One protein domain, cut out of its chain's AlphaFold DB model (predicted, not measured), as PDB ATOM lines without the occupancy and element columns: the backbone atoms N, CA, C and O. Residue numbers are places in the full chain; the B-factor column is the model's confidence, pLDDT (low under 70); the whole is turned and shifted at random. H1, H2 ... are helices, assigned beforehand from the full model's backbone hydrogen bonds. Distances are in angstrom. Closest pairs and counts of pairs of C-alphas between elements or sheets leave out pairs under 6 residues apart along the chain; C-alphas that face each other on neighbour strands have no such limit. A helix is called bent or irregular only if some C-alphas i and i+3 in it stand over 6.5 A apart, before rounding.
ATOM      1  N   ALA A  18     365.228 621.464 399.521       64.56
ATOM      2  CA  ALA A  18     364.239 622.411 400.029       64.56
ATOM      3  C   ALA A  18     363.974 622.230 401.535       64.56
ATOM      4  O   ALA A  18     363.839 623.217 402.253       64.56
ATOM      5  N   GLY A  19     363.946 620.988 402.031       60.00
ATOM      6  CA  GLY A  19     363.761 620.688 403.456       60.00
ATOM      7  C   GLY A  19     364.967 621.035 404.339       60.00
ATOM      8  O   GLY A  19     364.799 621.308 405.525       60.00
ATOM      9  N   CYS A  20     366.178 621.069 403.778       66.75
ATOM     10  CA  CYS A  20     367.403 621.409 404.508       66.75
ATOM     11  C   CYS A  20     367.689 622.921 404.620       66.75
ATOM     12  O   CYS A  20     368.682 623.284 405.248       66.75
ATOM     13  N   GLY A  21     366.847 623.796 404.055       60.62
ATOM     14  CA  GLY A  21     367.075 625.250 404.074       60.62
ATOM     15  C   GLY A  21     368.045 625.748 402.995       60.62
ATOM     16  O   GLY A  21     368.703 626.760 403.161       60.62
ATOM     17  N   PHE A  22     368.180 625.036 401.870       64.25
ATOM     18  CA  PHE A  22     369.074 625.462 400.779       64.25
ATOM     19  C   PHE A  22     368.413 626.452 399.795       64.25
ATOM     20  O   PHE A  22     369.034 626.865 398.815       64.25
ATOM     21  N   THR A  23     367.148 626.831 400.028       67.94
ATOM     22  CA  THR A  23     366.409 627.836 399.246       67.94
ATOM     23  C   THR A  23     365.750 628.866 400.176       67.94
ATOM     24  O   THR A  23     365.318 628.492 401.268       67.94
ATOM     25  N   PRO A  24     365.582 630.136 399.750       65.19
ATOM     26  CA  PRO A  24     364.923 631.169 400.562       65.19
ATOM     27  C   PRO A  24     363.514 630.773 401.035       65.19
ATOM     28  O   PRO A  24     363.078 631.144 402.122       65.19
ATOM     29  N   GLN A  25     362.795 629.995 400.219       69.62
ATOM     30  CA  GLN A  25     361.485 629.445 400.558       69.62
ATOM     31  C   GLN A  25     361.588 628.321 401.605       69.62
ATOM     32  O   GLN A  25     360.746 628.248 402.496       69.62
ATOM     33  N   GLY A  26     362.613 627.465 401.522       60.16
ATOM     34  CA  GLY A  26     362.884 626.410 402.503       60.16
ATOM     35  C   GLY A  26     363.245 626.961 403.884       60.16
ATOM     36  O   GLY A  26     362.738 626.471 404.891       60.16
ATOM     37  N   ASP A  27     364.035 628.037 403.938       68.00
ATOM     38  CA  ASP A  27     364.374 628.720 405.194       68.00
ATOM     39  C   ASP A  27     363.153 629.345 405.873       68.00
ATOM     40  O   ASP A  27     362.990 629.231 407.089       68.00
ATOM     41  N   ALA A  28     362.260 629.967 405.098       72.25
ATOM     42  CA  ALA A  28     361.020 630.534 405.624       72.25
ATOM     43  C   ALA A  28     360.105 629.454 406.223       72.25
ATOM     44  O   ALA A  28     359.578 629.626 407.322       72.25
ATOM     45  N   VAL A  29     359.958 628.315 405.535       74.25
ATOM     46  CA  VAL A  29     359.189 627.170 406.043       74.25
ATOM     47  C   VAL A  29     359.834 626.600 407.304       74.25
ATOM     48  O   VAL A  29     359.130 626.350 408.280       74.25
ATOM     49  N   ARG A  30     361.163 626.440 407.332       73.44
ATOM     50  CA  ARG A  30     361.879 625.949 408.515       73.44
ATOM     51  C   ARG A  30     361.659 626.857 409.720       73.44
ATOM     52  O   ARG A  30     361.320 626.345 410.779       73.44
ATOM     53  N   ARG A  31     361.788 628.178 409.559       74.19
ATOM     54  CA  ARG A  31     361.532 629.145 410.642       74.19
ATOM     55  C   ARG A  31     360.095 629.071 411.144       74.19
ATOM     56  O   ARG A  31     359.898 628.932 412.343       74.19
ATOM     57  N   ALA A  32     359.112 629.056 410.243       73.75
ATOM     58  CA  ALA A  32     357.703 628.942 410.621       73.75
ATOM     59  C   ALA A  32     357.401 627.633 411.373       73.75
ATOM     60  O   ALA A  32     356.652 627.636 412.349       73.75
ATOM     61  N   VAL A  33     358.008 626.516 410.955       78.81
ATOM     62  CA  VAL A  33     357.904 625.240 411.674       78.81
ATOM     63  C   VAL A  33     358.576 625.339 413.037       78.81
ATOM     64  O   VAL A  33     357.957 624.966 414.024       78.81
ATOM     65  N   THR A  34     359.799 625.865 413.125       79.62
ATOM     66  CA  THR A  34     360.519 626.004 414.398       79.62
ATOM     67  C   THR A  34     359.747 626.876 415.386       79.62
ATOM     68  O   THR A  34     359.490 626.434 416.503       79.62
ATOM     69  N   GLU A  35     359.293 628.057 414.968       80.69
ATOM     70  CA  GLU A  35     358.484 628.962 415.792       80.69
ATOM     71  C   GLU A  35     357.149 628.324 416.195       80.69
ATOM     72  O   GLU A  35     356.752 628.389 417.359       80.69
ATOM     73  N   GLY A  36     356.479 627.646 415.260       81.38
ATOM     74  CA  GLY A  36     355.243 626.917 415.535       81.38
ATOM     75  C   GLY A  36     355.440 625.795 416.554       81.38
ATOM     76  O   GLY A  36     354.634 625.647 417.471       81.38
ATOM     77  N   THR A  37     356.529 625.028 416.436       80.62
ATOM     78  CA  THR A  37     356.857 623.942 417.370       80.62
ATOM     79  C   THR A  37     357.279 624.453 418.739       80.62
ATOM     80  O   THR A  37     356.873 623.861 419.734       80.62
ATOM     81  N   ALA A  38     358.027 625.560 418.803       86.12
ATOM     82  CA  ALA A  38     358.402 626.196 420.060       86.12
ATOM     83  C   ALA A  38     357.146 626.652 420.809       86.12
ATOM     84  O   ALA A  38     356.896 626.209 421.924       86.12
ATOM     85  N   ARG A  39     356.270 627.403 420.129       84.50
ATOM     86  CA  ARG A  39     355.010 627.874 420.709       84.50
ATOM     87  C   ARG A  39     354.100 626.732 421.160       84.50
ATOM     88  O   ARG A  39     353.492 626.811 422.222       84.50
ATOM     89  N   ALA A  40     353.983 625.676 420.355       86.88
ATOM     90  CA  ALA A  40     353.190 624.506 420.722       86.88
ATOM     91  C   ALA A  40     353.783 623.764 421.931       86.88
ATOM     92  O   ALA A  40     353.028 623.273 422.768       86.88
ATOM     93  N   GLY A  41     355.114 623.705 422.029       87.69
ATOM     94  CA  GLY A  41     355.829 623.166 423.182       87.69
ATOM     95  C   GLY A  41     355.541 623.957 424.453       87.69
ATOM     96  O   GLY A  41     355.132 623.360 425.447       87.69
ATOM     97  N   ASP A  42     355.654 625.284 424.389       87.00
ATOM     98  CA  ASP A  42     355.393 626.181 425.520       87.00
ATOM     99  C   ASP A  42     353.945 626.045 426.013       87.00
ATOM    100  O   ASP A  42     353.702 625.760 427.182       87.00
ATOM    101  N   THR A  43     352.965 626.117 425.104       86.69
ATOM    102  CA  THR A  43     351.548 625.906 425.449       86.69
ATOM    103  C   THR A  43     351.287 624.490 425.975       86.69
ATOM    104  O   THR A  43     350.433 624.281 426.837       86.69
ATOM    105  N   GLY A  44     351.998 623.486 425.462       87.06
ATOM    106  CA  GLY A  44     351.916 622.116 425.960       87.06
ATOM    107  C   GLY A  44     352.392 622.001 427.408       87.06
ATOM    108  O   GLY A  44     351.713 621.367 428.217       87.06
ATOM    109  N   LEU A  45     353.515 622.644 427.736       90.56
ATOM    110  CA  LEU A  45     354.058 622.699 429.092       90.56
ATOM    111  C   LEU A  45     353.113 623.433 430.041       90.56
ATOM    112  O   LEU A  45     352.758 622.865 431.068       90.56
ATOM    113  N   GLU A  46     352.607 624.608 429.664       89.31
ATOM    114  CA  GLU A  46     351.638 625.363 430.472       89.31
ATOM    115  C   GLU A  46     350.391 624.529 430.806       89.31
ATOM    116  O   GLU A  46     349.943 624.478 431.953       89.31
ATOM    117  N   ASN A  47     349.841 623.819 429.816       88.19
ATOM    118  CA  ASN A  47     348.677 622.956 430.024       88.19
ATOM    119  C   ASN A  47     348.999 621.742 430.905       88.19
ATOM    120  O   ASN A  47     348.172 621.334 431.725       88.19
ATOM    121  N   ALA A  48     350.180 621.146 430.734       91.81
ATOM    122  CA  ALA A  48     350.618 620.016 431.539       91.81
ATOM    123  C   ALA A  48     350.849 620.426 432.999       91.81
ATOM    124  O   ALA A  48     350.408 619.718 433.905       91.81
ATOM    125  N   GLU A  49     351.483 621.574 433.231       91.56
ATOM    126  CA  GLU A  49     351.695 622.148 434.559       91.56
ATOM    127  C   GLU A  49     350.369 622.499 435.227       91.56
ATOM    128  O   GLU A  49     350.124 622.078 436.357       91.56
ATOM    129  N   TRP A  50     349.462 623.168 434.510       90.69
ATOM    130  CA  TRP A  50     348.121 623.438 435.019       90.69
ATOM    131  C   TRP A  50     347.400 622.145 435.404       90.69
ATOM    132  O   TRP A  50     346.839 622.042 436.495       90.69
ATOM    133  N   PHE A  51     347.452 621.120 434.552       92.19
ATOM    134  CA  PHE A  51     346.833 619.842 434.877       92.19
ATOM    135  C   PHE A  51     347.459 619.215 436.127       92.19
ATOM    136  O   PHE A  51     346.738 618.772 437.017       92.19
ATOM    137  N   LEU A  52     348.790 619.187 436.216       92.31
ATOM    138  CA  LEU A  52     349.517 618.583 437.330       92.31
ATOM    139  C   LEU A  52     349.277 619.298 438.664       92.31
ATOM    140  O   LEU A  52     349.197 618.624 439.695       92.31
ATOM    141  N   CYS A  53     349.175 620.624 438.647       91.50
ATOM    142  CA  CYS A  53     349.092 621.441 439.853       91.50
ATOM    143  C   CYS A  53     347.653 621.772 440.270       91.50
ATOM    144  O   CYS A  53     347.385 621.877 441.463       91.50
ATOM    145  N   GLU A  54     346.723 621.888 439.320       89.75
ATOM    146  CA  GLU A  54     345.365 622.389 439.582       89.75
ATOM    147  C   GLU A  54     344.267 621.351 439.308       89.75
ATOM    148  O   GLU A  54     343.269 621.300 440.027       89.75
ATOM    149  N   ALA A  55     344.420 620.514 438.275       90.25
ATOM    150  CA  ALA A  55     343.340 619.626 437.825       90.25
ATOM    151  C   ALA A  55     343.471 618.179 438.316       90.25
ATOM    152  O   ALA A  55     342.474 617.457 438.426       90.25
ATOM    153  N   ALA A  56     344.693 617.719 438.581       92.44
ATOM    154  CA  ALA A  56     344.954 616.342 438.952       92.44
ATOM    155  C   ALA A  56     344.324 616.017 440.320       92.44
ATOM    156  O   ALA A  56     344.519 616.745 441.296       92.44
ATOM    157  N   PRO A  57     343.604 614.886 440.458       92.94
ATOM    158  CA  PRO A  57     343.012 614.521 441.735       92.94
ATOM    159  C   PRO A  57     344.108 614.207 442.759       92.94
ATOM    160  O   PRO A  57     345.026 613.427 442.490       92.94
ATOM    161  N   VAL A  58     343.959 614.731 443.981       89.00
ATOM    162  CA  VAL A  58     344.947 614.615 445.073       89.00
ATOM    163  C   VAL A  58     345.394 613.168 445.319       89.00
ATOM    164  O   VAL A  58     346.564 612.906 445.591       89.00
ATOM    165  N   GLY A  59     344.487 612.193 445.188       92.06
ATOM    166  CA  GLY A  59     344.826 610.775 445.336       92.06
ATOM    167  C   GLY A  59     345.793 610.254 444.264       92.06
ATOM    168  O   GLY A  59     346.668 609.451 444.578       92.06
ATOM    169  N   ALA A  60     345.668 610.708 443.013       93.69
ATOM    170  CA  ALA A  60     346.609 610.353 441.949       93.69
ATOM    171  C   ALA A  60     347.980 610.996 442.187       93.69
ATOM    172  O   ALA A  60     348.992 610.304 442.090       93.69
ATOM    173  N   VAL A  61     347.998 612.273 442.588       92.62
ATOM    174  CA  VAL A  61     349.225 613.003 442.937       92.62
ATOM    175  C   VAL A  61     349.970 612.295 444.068       92.62
ATOM    176  O   VAL A  61     351.143 611.969 443.921       92.62
ATOM    177  N   LYS A  62     349.282 611.952 445.166       92.56
ATOM    178  CA  LYS A  62     349.895 611.248 446.305       92.56
ATOM    179  C   LYS A  62     350.479 609.890 445.922       92.56
ATOM    180  O   LYS A  62     351.578 609.568 446.356       92.56
ATOM    181  N   ARG A  63     349.784 609.106 445.091       95.31
ATOM    182  CA  ARG A  63     350.303 607.807 444.629       95.31
ATOM    183  C   ARG A  63     351.516 607.948 443.710       95.31
ATOM    184  O   ARG A  63     352.380 607.081 443.737       95.31
ATOM    185  N   ARG A  64     351.557 608.992 442.875       94.56
ATOM    186  CA  ARG A  64     352.620 609.174 441.880       94.56
ATOM    187  C   ARG A  64     353.855 609.876 442.441       94.56
ATOM    188  O   ARG A  64     354.959 609.454 442.122       94.56
ATOM    189  N   TYR A  65     353.661 610.919 443.241       94.69
ATOM    190  CA  TYR A  65     354.725 611.812 443.707       94.69
ATOM    191  C   TYR A  65     354.934 611.766 445.223       94.69
ATOM    192  O   TYR A  65     355.991 612.146 445.692       94.69
ATOM    193  N   GLY A  66     353.957 611.289 446.001       90.19
ATOM    194  CA  GLY A  66     354.030 611.289 447.468       90.19
ATOM    195  C   GLY A  66     354.712 610.068 448.094       90.19
ATOM    196  O   GLY A  66     354.858 610.030 449.312       90.19
ATOM    197  N   ALA A  67     355.087 609.061 447.299       88.12
ATOM    198  CA  ALA A  67     355.744 607.848 447.797       88.12
ATOM    199  C   ALA A  67     357.235 608.055 448.109       88.12
ATOM    200  O   ALA A  67     357.808 607.298 448.887       88.12
ATOM    201  N   ASP A  68     357.843 609.067 447.495       92.44
ATOM    202  CA  ASP A  68     359.259 609.388 447.598       92.44
ATOM    203  C   ASP A  68     359.416 610.859 448.003       92.44
ATOM    204  O   ASP A  68     358.723 611.735 447.478       92.44
ATOM    205  N   GLY A  69     360.293 611.123 448.973       90.12
ATOM    206  CA  GLY A  69     360.471 612.463 449.534       90.12
ATOM    207  C   GLY A  69     361.012 613.465 448.515       90.12
ATOM    208  O   GLY A  69     360.585 614.623 448.508       90.12
ATOM    209  N   ASP A  70     361.886 613.012 447.615       92.94
ATOM    210  CA  ASP A  70     362.487 613.861 446.591       92.94
ATOM    211  C   ASP A  70     361.462 614.212 445.508       92.94
ATOM    212  O   ASP A  70     361.323 615.380 445.136       92.94
ATOM    213  N   MET A  71     360.663 613.238 445.069       92.81
ATOM    214  CA  MET A  71     359.559 613.456 444.130       92.81
ATOM    215  C   MET A  71     358.477 614.368 444.707       92.81
ATOM    216  O   MET A  71     357.960 615.233 443.996       92.81
ATOM    217  N   ALA A  72     358.158 614.225 445.994       92.62
ATOM    218  CA  ALA A  72     357.217 615.107 446.670       92.62
ATOM    219  C   ALA A  72     357.757 616.543 446.719       92.62
ATOM    220  O   ALA A  72     357.034 617.483 446.390       92.62
ATOM    221  N   SER A  73     359.040 616.715 447.059       92.25
ATOM    222  CA  SER A  73     359.699 618.026 447.074       92.25
ATOM    223  C   SER A  73     359.740 618.667 445.685       92.25
ATOM    224  O   SER A  73     359.443 619.854 445.549       92.25
ATOM    225  N   ALA A  74     360.065 617.895 444.646       91.25
ATOM    226  CA  ALA A  74     360.082 618.368 443.265       91.25
ATOM    227  C   ALA A  74     358.687 618.795 442.794       91.25
ATOM    228  O   ALA A  74     358.552 619.863 442.201       91.25
ATOM    229  N   TYR A  75     357.647 618.018 443.115       91.69
ATOM    230  CA  TYR A  75     356.261 618.377 442.814       91.69
ATOM    231  C   TYR A  75     355.850 619.684 443.504       91.69
ATOM    232  O   TYR A  75     355.291 620.569 442.862       91.69
ATOM    233  N   THR A  76     356.180 619.849 444.790       90.56
ATOM    234  CA  THR A  76     355.904 621.099 445.510       90.56
ATOM    235  C   THR A  76     356.622 622.288 444.878       90.56
ATOM    236  O   THR A  76     355.996 623.322 444.696       90.56
ATOM    237  N   LYS A  77     357.896 622.146 444.496       91.19
ATOM    238  CA  LYS A  77     358.652 623.218 443.826       91.19
ATOM    239  C   LYS A  77     358.101 623.554 442.442       91.19
ATOM    240  O   LYS A  77     358.085 624.720 442.079       91.19
ATOM    241  N   LEU A  78     357.662 622.548 441.684       88.06
ATOM    242  CA  LEU A  78     357.058 622.736 440.365       88.06
ATOM    243  C   LEU A  78     355.743 623.522 440.460       88.06
ATOM    244  O   LEU A  78     355.499 624.407 439.651       88.06
ATOM    245  N   CYS A  79     354.913 623.212 441.458       90.06
ATOM    246  CA  CYS A  79     353.608 623.849 441.639       90.06
ATOM    247  C   CYS A  79     353.642 625.126 442.495       90.06
ATOM    248  O   CYS A  79     352.621 625.805 442.627       90.06
ATOM    249  N   ASP A  80     354.796 625.478 443.063       86.00
ATOM    250  CA  ASP A  80     355.007 626.758 443.726       86.00
ATOM    251  C   ASP A  80     355.289 627.834 442.666       86.00
ATOM    252  O   ASP A  80     356.381 627.919 442.099       86.00
TER     253      ASP A  80
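This is residues 18 to 80 of the 95 residues of an uncharacterized protein of Alphaproteobacteria bacterium (UniProt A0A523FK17). What shape does the printed part make? One long helix, H1, makes nearly the whole length, and at its far end the two short helices H2 and H3 form a small head, while residues 18 to 23 fold back beside its beginning. The stretch between, residues 32 to 48 of H1, stands free. Which elements make it up? The printed part has 63 residues with three named helices, H1, H2 and H3 in that order along the chain, and no named strand; the class is all helix. How spread out is it? The whole is extended, with a radius of gyration of the C-alphas of 18.9 A, and the C-alphas span 53 by 21 by 18 A.

Where does the first helix run? H1 holds residues 24 to 55, from C-alpha 24 at (364.923, 631.169, 400.562) to C-alpha 55 at (343.340, 619.626, 437.825), 44.6 A from first to last C-alpha. It is neither bent nor irregular, but only just: C-alphas 52 and 55 are 6.3 A apart. Where are the other two helices? H2 holds residues 58 to 65. H3 holds residues 69 to 79, measures 15.5 A from first to last C-alpha and ends with C-alpha 79 at (353.608, 623.849, 441.639).

How does H1 stand to H3? They touch, through residues 49 to 53 of H1 alone, and their closest C-alphas are those of Cys 53 and Cys 79, 5.4 A apart. They run opposite ways at a steep tilt of 66 degrees. How does H2 stand to the other two? H1 and H2 are close but not clearly touching, with the closest C-alphas, those of Leu 52 and Val 61, 7.9 A apart; they run opposite ways at a steep tilt of 62 degrees. H2 and H3 only just touch, with 3 pairs of C-alphas within 8 A, and only at the corner by their link; the closest C-alphas are those of Tyr 65 and Ala 72, 5.1 A apart, and the steep tilt is 58 degrees, opposite ways. What do the backbones show? In H1, H2 and H3 every O i to N i+4 pair is within hydrogen-bond range.

How far does it reach? The two C-alphas farthest apart are those of Thr 23 and Gly 59, at 53.7 A. Is the printed part whole? It runs from residue 18 to residue 80 with no cut, and the links H1 to H2 and H2 to H3 are both tight. Where is the model's confidence low? Residues 18 to 27 are under 70 in pLDDT, and the mean of the printed part is 84.3.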